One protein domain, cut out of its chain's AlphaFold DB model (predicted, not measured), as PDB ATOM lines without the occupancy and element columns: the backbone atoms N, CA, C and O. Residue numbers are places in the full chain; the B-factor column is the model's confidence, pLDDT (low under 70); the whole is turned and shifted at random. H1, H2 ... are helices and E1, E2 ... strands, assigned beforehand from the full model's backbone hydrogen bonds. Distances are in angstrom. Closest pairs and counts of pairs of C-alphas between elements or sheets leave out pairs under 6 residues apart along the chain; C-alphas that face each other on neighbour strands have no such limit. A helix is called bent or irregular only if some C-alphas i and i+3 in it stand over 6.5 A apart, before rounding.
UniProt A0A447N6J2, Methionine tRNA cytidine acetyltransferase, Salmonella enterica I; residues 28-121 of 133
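What this domain is: This is residues 28 to 121 of the 133 residues of the protein "Methionine tRNA cytidine acetyltransferase" of Salmonella enterica I (UniProt A0A447N6J2). A parallel sheet of four strands has two helices, H1 and H2, side by side over one face; two short helices, H3 and H4, meet away from that pair and graze the sheet. The 94 printed residues run E1 H1 E2 H2 H3 E3 H4 E4, with sheet order E1 E4 E3 E2, class mixed. The whole is compact, radius of gyration of the C-alphas 11.9 A, spanning 31 by 28 by 23 A.

Where its parts are: Find E1, residues 28 to 32, from C-alpha 28 at (60.496, -30.503, 142.332). E4, residues 114 to 120, covers 20.3 A to C-alpha 120 at (54.920, -34.508, 129.619). E3 is residues 91 to 94 and E2 53 to 56. H1, residues 38 to 48, is 15.5 A long; H2, 60 to 73, 15.3 A and irregular, C-alphas 69 and 72 being 9.3 A apart. H3 is residues 79 to 84, H4 102 to 109.

How they stand to each other: Look across the sheet for N 30 and O 117 at 2.8 A between E1 and E4, N 94 and O 116 at 2.8 A between E4 and E3, and N 56 and O 93 at 2.8 A between E3 and E2. H1 and H2 are on the same face of the sheet, which gives two layers, helices on one face of a sheet: H1 lies over E4 and E3 at a height over the sheet of 8.9 A, and H2 lies over E2 at a height over the sheet of 9.9 A, its local plane only just fitted, to 6 C-alphas. They touch at C-alphas Gly 43 and Ala 70, the closest, 4.1 A, with a shallow tilt of 24 degrees, the same way. H3 and H4 touch, closest C-alphas Leu 83 and Leu 108, 6.4 A, at a steep tilt of 61 degrees; both only graze the sheet. E3, H4, E4 is a strand-helix-strand unit, parallel neighbours with a helix between, its crossover right-handed; E2, H2 H3, E3 is another, and E1, H1, E2 a split one, right-handed, with E4 E3 between. Every O i to N i+4 pair is within hydrogen-bond range in H1, H3 and H4; in H2, 5 of 10.

The domain as a whole: The C-alphas of Gly 35 and Gly 86, the two farthest apart, are 33.7 A from each other. The printed part has no cut, no link is long, and no printed residue is under 70 in pLDDT.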
ATOM      1  N   ALA A  28      61.914 -30.231 142.524       97.12
ATOM      2  CA  ALA A  28      60.496 -30.503 142.332       97.12
ATOM      3  C   ALA A  28      60.242 -30.930 140.886       97.12
ATOM      4  O   ALA A  28      60.792 -30.345 139.953       97.12
ATOM      5  N   THR A  29      59.370 -31.919 140.692       96.06
ATOM      6  CA  THR A  29      58.972 -32.382 139.357       96.06
ATOM      7  C   THR A  29      57.461 -32.301 139.199       96.06
ATOM      8  O   THR A  29      56.714 -32.816 140.027       96.06
ATOM      9  N   VAL A  30      57.012 -31.679 138.112       94.38
ATOM     10  CA  VAL A  30      55.612 -31.624 137.691       94.38
ATOM     11  C   VAL A  30      55.455 -32.451 136.422       94.38
ATOM     12  O   VAL A  30      55.925 -32.082 135.341       94.38
ATOM     13  N   ILE A  31      54.754 -33.571 136.563       91.75
ATOM     14  CA  ILE A  31      54.486 -34.523 135.487       91.75
ATOM     15  C   ILE A  31      52.993 -34.491 135.177       91.75
ATOM     16  O   ILE A  31      52.167 -34.677 136.065       91.75
ATOM     17  N   ALA A  32      52.632 -34.255 133.919       89.25
ATOM     18  CA  ALA A  32      51.234 -34.277 133.485       89.25
ATOM     19  C   ALA A  32      51.125 -34.481 131.966       89.25
ATOM     20  O   ALA A  32      52.049 -34.109 131.236       89.25
ATOM     21  N   PRO A  33      49.991 -34.976 131.439       89.19
ATOM     22  CA  PRO A  33      49.738 -35.023 129.999       89.19
ATOM     23  C   PRO A  33      49.890 -33.662 129.290       89.19
ATOM     24  O   PRO A  33      49.909 -32.591 129.915       89.19
ATOM     25  N   ARG A  34      49.990 -33.689 127.956       87.06
ATOM     26  CA  ARG A  34      49.969 -32.473 127.121       87.06
ATOM     27  C   ARG A  34      48.689 -31.663 127.372       87.06
ATOM     28  O   ARG A  34      47.637 -32.226 127.659       87.06
ATOM     29  N   GLY A  35      48.796 -30.336 127.311       85.69
ATOM     30  CA  GLY A  35      47.660 -29.423 127.500       85.69
ATOM     31  C   GLY A  35      47.178 -29.229 128.946       85.69
ATOM     32  O   GLY A  35      46.224 -28.494 129.162       85.69
ATOM     33  N   ARG A  36      47.830 -29.827 129.955       88.94
ATOM     34  CA  ARG A  36      47.439 -29.708 131.380       88.94
ATOM     35  C   ARG A  36      48.046 -28.510 132.130       88.94
ATOM     36  O   ARG A  36      48.060 -28.493 133.350       88.94
ATOM     37  N   GLY A  37      48.578 -27.518 131.413       91.19
ATOM     38  CA  GLY A  37      49.002 -26.247 132.017       91.19
ATOM     39  C   GLY A  37      50.329 -26.259 132.791       91.19
ATOM     40  O   GLY A  37      50.539 -25.372 133.610       91.19
ATOM     41  N   LYS A  38      51.242 -27.210 132.537       94.06
ATOM     42  CA  LYS A  38      52.567 -27.269 133.199       94.06
ATOM     43  C   LYS A  38      53.427 -26.027 132.938       94.06
ATOM     44  O   LYS A  38      53.882 -25.398 133.883       94.06
ATOM     45  N   SER A  39      53.602 -25.639 131.673       94.75
ATOM     46  CA  SER A  39      54.381 -24.448 131.301       94.75
ATOM     47  C   SER A  39      53.734 -23.162 131.828       94.75
ATOM     48  O   SER A  39      54.429 -22.253 132.264       94.75
ATOM     49  N   ALA A  40      52.396 -23.115 131.880       94.69
ATOM     50  CA  ALA A  40      51.665 -22.011 132.502       94.69
ATOM     51  C   ALA A  40      51.924 -21.939 134.015       94.69
ATOM     52  O   ALA A  40      52.251 -20.869 134.515       94.69
ATOM     53  N   LEU A  41      51.862 -23.069 134.731       96.12
ATOM     54  CA  LEU A  41      52.218 -23.161 136.153       96.12
ATOM     55  C   LEU A  41      53.660 -22.689 136.399       96.12
ATOM     56  O   LEU A  41      53.897 -21.900 137.309       96.12
ATOM     57  N   ALA A  42      54.616 -23.135 135.579       97.44
ATOM     58  CA  ALA A  42      56.013 -22.724 135.689       97.44
ATOM     59  C   ALA A  42      56.191 -21.213 135.458       97.44
ATOM     60  O   ALA A  42      56.877 -20.545 136.231       97.44
ATOM     61  N   GLY A  43      55.520 -20.639 134.455       97.44
ATOM     62  CA  GLY A  43      55.546 -19.194 134.228       97.44
ATOM     63  C   GLY A  43      54.883 -18.407 135.365       97.44
ATOM     64  O   GLY A  43      55.435 -17.424 135.853       97.44
ATOM     65  N   GLN A  44      53.742 -18.888 135.865       96.25
ATOM     66  CA  GLN A  44      53.040 -18.326 137.022       96.25
ATOM     67  C   GLN A  44      53.876 -18.373 138.307       96.25
ATOM     68  O   GLN A  44      53.744 -17.487 139.155       96.25
ATOM     69  N   PHE A  45      54.706 -19.405 138.459       97.56
ATOM     70  CA  PHE A  45      55.666 -19.512 139.546       97.56
ATOM     71  C   PHE A  45      56.746 -18.435 139.427       97.56
ATOM     72  O   PHE A  45      56.945 -17.671 140.372       97.56
ATOM     73  N   ILE A  46      57.372 -18.307 138.254       97.88
ATOM     74  CA  ILE A  46      58.422 -17.309 138.002       97.88
ATOM     75  C   ILE A  46      57.907 -15.880 138.212       97.88
ATOM     76  O   ILE A  46      58.600 -15.062 138.818       97.88
ATOM     77  N   SER A  47      56.686 -15.565 137.770       96.31
ATOM     78  CA  SER A  47      56.137 -14.216 137.950       96.31
ATOM     79  C   SER A  47      55.923 -13.851 139.424       96.31
ATOM     80  O   SER A  47      56.087 -12.686 139.790       96.31
ATOM     81  N   ARG A  48      55.635 -14.834 140.289       93.88
ATOM     82  CA  ARG A  48      55.257 -14.625 141.701       93.88
ATOM     83  C   ARG A  48      56.350 -14.942 142.727       93.88
ATOM     84  O   ARG A  48      56.209 -14.557 143.886       93.88
ATOM     85  N   MET A  49      57.409 -15.657 142.355       94.19
ATOM     86  CA  MET A  49      58.474 -16.044 143.289       94.19
ATOM     87  C   MET A  49      59.303 -14.843 143.767       94.19
ATOM     88  O   MET A  49      59.392 -13.819 143.091       94.19
ATOM     89  N   ALA A  50      59.974 -14.975 144.908       91.88
ATOM     90  CA  ALA A  50      61.062 -14.073 145.281       91.88
ATOM     91  C   ALA A  50      62.376 -14.557 144.640       91.88
ATOM     92  O   ALA A  50      62.598 -15.763 144.541       91.88
ATOM     93  N   GLY A  51      63.236 -13.629 144.216       94.88
ATOM     94  CA  GLY A  51      64.542 -13.949 143.630       94.88
ATOM     95  C   GLY A  51      64.533 -14.130 142.110       94.88
ATOM     96  O   GLY A  51      63.698 -13.572 141.392       94.88
ATOM     97  N   THR A  52      65.504 -14.893 141.621       97.62
ATOM     98  CA  THR A  52      65.847 -15.033 140.201       97.62
ATOM     99  C   THR A  52      65.626 -16.454 139.698       97.62
ATOM    100  O   THR A  52      65.856 -17.427 140.416       97.62
ATOM    101  N   ALA A  53      65.205 -16.577 138.440       98.25
ATOM    102  CA  ALA A  53      65.049 -17.856 137.767       98.25
ATOM    103  C   ALA A  53      65.709 -17.824 136.391       98.25
ATOM    104  O   ALA A  53      65.653 -16.813 135.690       98.25
ATOM    105  N   ILE A  54      66.298 -18.952 136.002       98.69
ATOM    106  CA  ILE A  54      66.686 -19.227 134.619       98.69
ATOM    107  C   ILE A  54      65.809 -20.360 134.107       98.69
ATOM    108  O   ILE A  54      65.629 -21.375 134.780       98.69
ATOM    109  N   VAL A  55      65.275 -20.180 132.906       98.69
ATOM    110  CA  VAL A  55      64.505 -21.175 132.172       98.69
ATOM    111  C   VAL A  55      65.408 -21.840 131.145       98.69
ATOM    112  O   VAL A  55      66.126 -21.168 130.403       98.69
ATOM    113  N   THR A  56      65.333 -23.160 131.056       98.56
ATOM    114  CA  THR A  56      65.936 -23.935 129.977       98.56
ATOM    115  C   THR A  56      64.937 -24.957 129.444       98.56
ATOM    116  O   THR A  56      63.998 -25.339 130.137       98.56
ATOM    117  N   ALA A  57      65.100 -25.351 128.188       97.81
ATOM    118  CA  ALA A  57      64.237 -26.302 127.494       97.81
ATOM    119  C   ALA A  57      64.969 -26.831 126.247       97.81
ATOM    120  O   ALA A  57      65.921 -26.185 125.800       97.81
ATOM    121  N   PRO A  58      64.516 -27.939 125.625       96.06
ATOM    122  CA  PRO A  58      65.109 -28.461 124.389       96.06
ATOM    123  C   PRO A  58      65.157 -27.439 123.243       96.06
ATOM    124  O   PRO A  58      66.076 -27.452 122.429       96.06
ATOM    125  N   ALA A  59      64.174 -26.538 123.181       94.88
ATOM    126  CA  ALA A  59      64.120 -25.442 122.222       94.88
ATOM    127  C   ALA A  59      63.451 -24.215 122.850       94.88
ATOM    128  O   ALA A  59      62.499 -24.351 123.619       94.88
ATOM    129  N   LYS A  60      63.890 -23.008 122.471       94.31
ATOM    130  CA  LYS A  60      63.287 -21.757 122.966       94.31
ATOM    131  C   LYS A  60      61.800 -21.656 122.612       94.31
ATOM    132  O   LYS A  60      61.009 -21.235 123.443       94.31
ATOM    133  N   THR A  61      61.409 -22.103 121.421       92.00
ATOM    134  CA  THR A  61      60.009 -22.090 120.956       92.00
ATOM    135  C   THR A  61      59.077 -22.956 121.808       92.00
ATOM    136  O   THR A  61      57.887 -22.682 121.892       92.00
ATOM    137  N   ALA A  62      59.591 -23.972 122.511       88.62
ATOM    138  CA  ALA A  62      58.778 -24.758 123.443       88.62
ATOM    139  C   ALA A  62      58.390 -23.973 124.712       88.62
ATOM    140  O   ALA A  62      57.538 -24.425 125.471       88.62
ATOM    141  N   THR A  63      58.976 -22.792 124.935       95.12
ATOM    142  CA  THR A  63      58.761 -21.986 126.146       95.12
ATOM    143  C   THR A  63      57.792 -20.822 125.956       95.12
ATOM    144  O   THR A  63      57.603 -20.062 126.898       95.12
ATOM    145  N   ASP A  64      57.127 -20.686 124.803       95.50
ATOM    146  CA  ASP A  64      56.256 -19.533 124.508       95.50
ATOM    147  C   ASP A  64      55.144 -19.344 125.556       95.50
ATOM    148  O   ASP A  64      54.907 -18.234 126.034       95.50
ATOM    149  N   ILE A  65      54.505 -20.440 125.986       95.19
ATOM    150  CA  ILE A  65      53.498 -20.399 127.058       95.19
ATOM    151  C   ILE A  65      54.150 -19.960 128.372       95.19
ATOM    152  O   ILE A  65      53.638 -19.075 129.049       95.19
ATOM    153  N   LEU A  66      55.280 -20.560 128.742       97.25
ATOM    154  CA  LEU A  66      55.980 -20.232 129.983       97.25
ATOM    155  C   LEU A  66      56.379 -18.750 130.009       97.25
ATOM    156  O   LEU A  66      56.097 -18.060 130.987       97.25
ATOM    157  N   ALA A  67      56.954 -18.252 128.914       97.69
ATOM    158  CA  ALA A  67      57.342 -16.861 128.732       97.69
ATOM    159  C   ALA A  67      56.150 -15.909 128.887       97.69
ATOM    160  O   ALA A  67      56.250 -14.927 129.621       97.69
ATOM    161  N   ALA A  68      55.005 -16.236 128.279       97.00
ATOM    162  CA  ALA A  68      53.794 -15.425 128.392       97.00
ATOM    163  C   ALA A  68      53.316 -15.270 129.848       97.00
ATOM    164  O   ALA A  68      52.908 -14.181 130.245       97.00
ATOM    165  N   PHE A  69      53.397 -16.327 130.664       96.38
ATOM    166  CA  PHE A  69      52.986 -16.281 132.077       96.38
ATOM    167  C   PHE A  69      54.069 -15.747 133.032       96.38
ATOM    168  O   PHE A  69      53.737 -15.255 134.114       96.38
ATOM    169  N   ALA A  70      55.348 -15.859 132.665       96.94
ATOM    170  CA  ALA A  70      56.474 -15.319 133.431       96.94
ATOM    171  C   ALA A  70      56.673 -13.809 133.212       96.94
ATOM    172  O   ALA A  70      57.182 -13.124 134.104       96.94
ATOM    173  N   GLY A  71      56.264 -13.289 132.050       96.56
ATOM    174  CA  GLY A  71      56.387 -11.877 131.697       96.56
ATOM    175  C   GLY A  71      57.845 -11.416 131.655       96.56
ATOM    176  O   GLY A  71      58.730 -12.142 131.208       96.56
ATOM    177  N   GLU A  72      58.112 -10.217 132.170       96.12
ATOM    178  CA  GLU A  72      59.451  -9.599 132.177       96.12
ATOM    179  C   GLU A  72      60.501 -10.395 132.967       96.12
ATOM    180  O   GLU A  72      61.700 -10.189 132.804       96.12
ATOM    181  N   ARG A  73      60.063 -11.333 133.815       97.25
ATOM    182  CA  ARG A  73      60.949 -12.190 134.617       97.25
ATOM    183  C   ARG A  73      61.418 -13.433 133.863       97.25
ATOM    184  O   ARG A  73      62.183 -14.228 134.408       97.25
ATOM    185  N   PHE A  74      60.960 -13.626 132.629       98.12
ATOM    186  CA  PHE A  74      61.393 -14.724 131.781       98.12
ATOM    187  C   PHE A  74      62.846 -14.534 131.322       98.12
ATOM    188  O   PHE A  74      63.162 -13.626 130.557       98.12
ATOM    189  N   CYS A  75      63.729 -15.438 131.745       98.19
ATOM    190  CA  CYS A  75      65.130 -15.464 131.334       98.19
ATOM    191  C   CYS A  75      65.470 -16.848 130.778       98.19
ATOM    192  O   CYS A  75      65.584 -17.805 131.539       98.19
ATOM    193  N   PHE A  76      65.606 -16.970 129.456       98.50
ATOM    194  CA  PHE A  76      65.891 -18.248 128.800       98.50
ATOM    195  C   PHE A  76      67.370 -18.423 128.471       98.50
ATOM    196  O   PHE A  76      67.994 -17.528 127.899       98.50
ATOM    197  N   MET A  77      67.884 -19.630 128.705       98.50
ATOM    198  CA  MET A  77      69.162 -20.086 128.170       98.50
ATOM    199  C   MET A  77      69.061 -21.540 127.699       98.50
ATOM    200  O   MET A  77      68.523 -22.397 128.401       98.50
ATOM    201  N   ALA A  78      69.588 -21.829 126.507       98.00
ATOM    202  CA  ALA A  78      69.636 -23.195 125.990       98.00
ATOM    203  C   ALA A  78      70.508 -24.094 126.897       98.00
ATOM    204  O   ALA A  78      71.456 -23.573 127.489       98.00
ATOM    205  N   PRO A  79      70.238 -25.410 126.997       97.62
ATOM    206  CA  PRO A  79      70.904 -26.300 127.954       97.62
ATOM    207  C   PRO A  79      72.438 -26.260 127.886       97.62
ATOM    208  O   PRO A  79      73.093 -26.026 128.902       97.62
ATOM    209  N   ASP A  80      73.009 -26.396 126.686       96.50
ATOM    210  CA  ASP A  80      74.465 -26.399 126.489       96.50
ATOM    211  C   ASP A  80      75.092 -25.037 126.813       96.50
ATOM    212  O   ASP A  80      76.123 -24.950 127.478       96.50
ATOM    213  N   ALA A  81      74.430 -23.951 126.396       97.81
ATOM    214  CA  ALA A  81      74.869 -22.589 126.694       97.81
ATOM    215  C   ALA A  81      74.819 -22.304 128.201       97.81
ATOM    216  O   ALA A  81      75.727 -21.674 128.743       97.81
ATOM    217  N   LEU A  82      73.789 -22.803 128.889       98.06
ATOM    218  CA  LEU A  82      73.653 -22.674 130.332       98.06
ATOM    219  C   LEU A  82      74.776 -23.396 131.051       98.06
ATOM    220  O   LEU A  82      75.418 -22.783 131.907       98.06
ATOM    221  N   LEU A  83      75.063 -24.636 130.657       96.12
ATOM    222  CA  LEU A  83      76.146 -25.420 131.231       96.12
ATOM    223  C   LEU A  83      77.512 -24.746 131.027       96.12
ATOM    224  O   LEU A  83      78.283 -24.653 131.981       96.12
ATOM    225  N   ALA A  84      77.777 -24.218 129.829       96.88
ATOM    226  CA  ALA A  84      79.020 -23.515 129.503       96.88
ATOM    227  C   ALA A  84      79.140 -22.118 130.146       96.88
ATOM    228  O   ALA A  84      80.233 -21.558 130.218       96.88
ATOM    229  N   SER A  85      78.033 -21.528 130.608       96.88
ATOM    230  CA  SER A  85      78.026 -20.196 131.226       96.88
ATOM    231  C   SER A  85      78.464 -20.215 132.696       96.88
ATOM    232  O   SER A  85      78.436 -21.254 133.346       96.88
ATOM    233  N   GLY A  86      78.720 -19.036 133.275       95.00
ATOM    234  CA  GLY A  86      78.824 -18.817 134.729       95.00
ATOM    235  C   GLY A  86      77.527 -18.345 135.405       95.00
ATOM    236  O   GLY A  86      77.564 -17.923 136.560       95.00
ATOM    237  N   ALA A  87      76.387 -18.377 134.702       97.31
ATOM    238  CA  ALA A  87      75.109 -17.865 135.195       97.31
ATOM    239  C   ALA A  87      74.659 -18.528 136.511       97.31
ATOM    240  O   ALA A  87      74.806 -19.739 136.708       97.31
ATOM    241  N   ARG A  88      74.087 -17.730 137.412       97.06
ATOM    242  CA  ARG A  88      73.540 -18.178 138.697       97.06
ATOM    243  C   ARG A  88      72.112 -17.672 138.831       97.06
ATOM    244  O   ARG A  88      71.802 -16.590 138.343       97.06
ATOM    245  N   ALA A  89      71.277 -18.459 139.493       98.00
ATOM    246  CA  ALA A  89      69.915 -18.092 139.839       98.00
ATOM    247  C   ALA A  89      69.467 -18.865 141.081       98.00
ATOM    248  O   ALA A  89      70.018 -19.926 141.389       98.00
ATOM    249  N   ASP A  90      68.448 -18.352 141.762       98.06
ATOM    250  CA  ASP A  90      67.828 -19.039 142.900       98.06
ATOM    251  C   ASP A  90      67.046 -20.280 142.457       98.06
ATOM    252  O   ASP A  90      66.858 -21.206 143.247       98.06
ATOM    253  N   TRP A  91      66.598 -20.288 141.197       98.56
ATOM    254  CA  TRP A  91      65.864 -21.380 140.575       98.56
ATOM    255  C   TRP A  91      66.357 -21.683 139.162       98.56
ATOM    256  O   TRP A  91      66.546 -20.785 138.339       98.56
ATOM    257  N   LEU A  92      66.466 -22.974 138.862       98.69
ATOM    258  CA  LEU A  92      66.455 -23.487 137.498       98.69
ATOM    259  C   LEU A  92      65.065 -24.042 137.185       98.69
ATOM    260  O   LEU A  92      64.557 -24.893 137.911       98.69
ATOM    261  N   VAL A  93      64.464 -23.598 136.089       98.62
ATOM    262  CA  VAL A  93      63.217 -24.156 135.562       98.62
ATOM    263  C   VAL A  93      63.527 -24.863 134.250       98.62
ATOM    264  O   VAL A  93      63.987 -24.233 133.301       98.62
ATOM    265  N   VAL A  94      63.294 -26.170 134.197       98.19
ATOM    266  CA  VAL A  94      63.541 -26.999 133.015       98.19
ATOM    267  C   VAL A  94      62.204 -27.420 132.417       98.19
ATOM    268  O   VAL A  94      61.527 -28.270 132.998       98.19
ATOM    269  N   ASP A  95      61.834 -26.849 131.267       96.81
ATOM    270  CA  ASP A  95      60.632 -27.265 130.539       96.81
ATOM    271  C   ASP A  95      60.906 -28.426 129.582       96.81
ATOM    272  O   ASP A  95      61.942 -28.474 128.924       96.81
ATOM    273  N   GLU A  96      59.976 -29.380 129.543       94.75
ATOM    274  CA  GLU A  96      60.112 -30.678 128.870       94.75
ATOM    275  C   GLU A  96      61.439 -31.396 129.185       94.75
ATOM    276  O   GLU A  96      62.161 -31.848 128.296       94.75
ATOM    277  N   ALA A  97      61.745 -31.545 130.478       95.25
ATOM    278  CA  ALA A  97      63.012 -32.106 130.958       95.25
ATOM    279  C   ALA A  97      63.343 -33.501 130.389       95.25
ATOM    280  O   ALA A  97      64.507 -33.791 130.129       95.25
ATOM    281  N   ALA A  98      62.338 -34.349 130.133       92.94
ATOM    282  CA  ALA A  98      62.533 -35.680 129.543       92.94
ATOM    283  C   ALA A  98      63.067 -35.657 128.098       92.94
ATOM    284  O   ALA A  98      63.531 -36.680 127.601       92.94
ATOM    285  N   ALA A  99      63.004 -34.510 127.416       93.56
ATOM    286  CA  ALA A  99      63.578 -34.325 126.086       93.56
ATOM    287  C   ALA A  99      65.020 -33.775 126.121       93.56
ATOM    288  O   ALA A  99      65.626 -33.596 125.066       93.56
ATOM    289  N   ILE A 100      65.587 -33.525 127.309       93.69
ATOM    290  CA  ILE A 100      67.003 -33.185 127.492       93.69
ATOM    291  C   ILE A 100      67.783 -34.472 127.812       93.69
ATOM    292  O   ILE A 100      67.329 -35.259 128.646       93.69
ATOM    293  N   PRO A 101      68.965 -34.709 127.208       94.50
ATOM    294  CA  PRO A 101      69.798 -35.861 127.544       94.50
ATOM    295  C   PRO A 101      70.084 -35.953 129.049       94.50
ATOM    296  O   PRO A 101      70.540 -34.985 129.660       94.50
ATOM    297  N   ALA A 102      69.872 -37.130 129.644       94.19
ATOM    298  CA  ALA A 102      70.007 -37.326 131.090       94.19
ATOM    299  C   ALA A 102      71.367 -36.875 131.673       94.19
ATOM    300  O   ALA A 102      71.352 -36.208 132.710       94.19
ATOM    301  N   PRO A 103      72.531 -37.129 131.031       95.50
ATOM    302  CA  PRO A 103      73.812 -36.631 131.539       95.50
ATOM    303  C   PRO A 103      73.865 -35.101 131.643       95.50
ATOM    304  O   PRO A 103      74.335 -34.565 132.645       95.50
ATOM    305  N   LEU A 104      73.325 -34.400 130.642       95.94
ATOM    306  CA  LEU A 104      73.266 -32.939 130.620       95.94
ATOM    307  C   LEU A 104      72.308 -32.412 131.695       95.94
ATOM    308  O   LEU A 104      72.640 -31.476 132.423       95.94
ATOM    309  N   LEU A 105      71.144 -33.048 131.846       96.31
ATOM    310  CA  LEU A 105      70.171 -32.677 132.871       96.31
ATOM    311  C   LEU A 105      70.749 -32.828 134.287       96.31
ATOM    312  O   LEU A 105      70.582 -31.925 135.102       96.31
ATOM    313  N   LEU A 106      71.471 -33.917 134.571       96.38
ATOM    314  CA  LEU A 106      72.119 -34.137 135.870       96.38
ATOM    315  C   LEU A 106      73.153 -33.048 136.191       96.38
ATOM    316  O   LEU A 106      73.177 -32.530 137.309       96.38
ATOM    317  N   GLN A 107      73.969 -32.656 135.208       97.38
ATOM    318  CA  GLN A 107      74.941 -31.573 135.381       97.38
ATOM    319  C   GLN A 107      74.249 -30.243 135.696       97.38
ATOM    320  O   GLN A 107      74.644 -29.553 136.638       97.38
ATOM    321  N   LEU A 108      73.180 -29.910 134.968       96.56
ATOM    322  CA  LEU A 108      72.393 -28.704 135.228       96.56
ATOM    323  C   LEU A 108      71.746 -28.741 136.618       96.56
ATOM    324  O   LEU A 108      71.874 -27.775 137.364       96.56
ATOM    325  N   VAL A 109      71.118 -29.854 137.004       95.19
ATOM    326  CA  VAL A 109      70.467 -30.006 138.319       95.19
ATOM    327  C   VAL A 109      71.457 -29.820 139.467       95.19
ATOM    328  O   VAL A 109      71.125 -29.181 140.459       95.19
ATOM    329  N   SER A 110      72.692 -30.302 139.328       95.56
ATOM    330  CA  SER A 110      73.708 -30.183 140.385       95.56
ATOM    331  C   SER A 110      74.197 -28.747 140.644       95.56
ATOM    332  O   SER A 110      74.846 -28.486 141.656       95.56
ATOM    333  N   ARG A 111      73.906 -27.809 139.734       96.25
ATOM    334  CA  ARG A 111      74.464 -26.450 139.743       96.25
ATOM    335  C   ARG A 111      73.583 -25.410 140.437       96.25
ATOM    336  O   ARG A 111      74.082 -24.346 140.807       96.25
ATOM    337  N   PHE A 112      72.292 -25.681 140.591       97.62
ATOM    338  CA  PHE A 112      71.329 -24.716 141.119       97.62
ATOM    339  C   PHE A 112      70.791 -25.179 142.472       97.62
ATOM    340  O   PHE A 112      70.647 -26.377 142.695       97.62
ATOM    341  N   PRO A 113      70.479 -24.255 143.396       97.25
ATOM    342  CA  PRO A 113      69.994 -24.642 144.715       97.25
ATOM    343  C   PRO A 113      68.579 -25.227 144.653       97.25
ATOM    344  O   PRO A 113      68.263 -26.132 145.419       97.25
ATOM    345  N   ARG A 114      67.718 -24.727 143.757       98.38
ATOM    346  CA  ARG A 114      66.351 -25.222 143.566       98.38
ATOM    347  C   ARG A 114      66.053 -25.436 142.096       98.38
ATOM    348  O   ARG A 114      66.444 -24.628 141.252       98.38
ATOM    349  N   ILE A 115      65.351 -26.523 141.802       98.50
ATOM    350  CA  ILE A 115      65.038 -26.926 140.440       98.50
ATOM    351  C   ILE A 115      63.556 -27.266 140.335       98.50
ATOM    352  O   ILE A 115      63.032 -28.031 141.142       98.50
ATOM    353  N   LEU A 116      62.898 -26.728 139.311       98.31
ATOM    354  CA  LEU A 116      61.575 -27.146 138.870       98.31
ATOM    355  C   LEU A 116      61.703 -27.840 137.513       98.31
ATOM    356  O   LEU A 116      62.051 -27.205 136.521       98.31
ATOM    357  N   LEU A 117      61.393 -29.130 137.469       98.00
ATOM    358  CA  LEU A 117      61.300 -29.905 136.237       98.00
ATOM    359  C   LEU A 117      59.834 -29.994 135.814       98.00
ATOM    360  O   LEU A 117      58.995 -30.454 136.591       98.00
ATOM    361  N   THR A 118      59.510 -29.613 134.585       95.31
ATOM    362  CA  THR A 118      58.214 -29.922 133.972       95.31
ATOM    363  C   THR A 118      58.420 -30.943 132.864       95.31
ATOM    364  O   THR A 118      59.338 -30.844 132.053       95.31
ATOM    365  N   THR A 119      57.575 -31.973 132.820       92.06
ATOM    366  CA  THR A 119      57.652 -32.976 131.754       92.06
ATOM    367  C   THR A 119      56.286 -33.530 131.391       92.06
ATOM    368  O   THR A 119      55.376 -33.649 132.223       92.06
ATOM    369  N   THR A 120      56.096 -33.800 130.103       88.88
ATOM    370  CA  THR A 120      54.920 -34.508 129.619       88.88
ATOM    371  C   THR A 120      54.993 -35.998 129.922       88.88
ATOM    372  O   THR A 120      55.989 -36.655 129.644       88.88
ATOM    373  N   VAL A 121      53.887 -36.559 130.421       81.19
ATOM    374  CA  VAL A 121      53.686 -38.010 130.315       81.19
ATOM    375  C   VAL A 121      53.589 -38.316 128.823       81.19
ATOM    376  O   VAL A 121      52.660 -37.838 128.162       81.19
TER     377      VAL A 121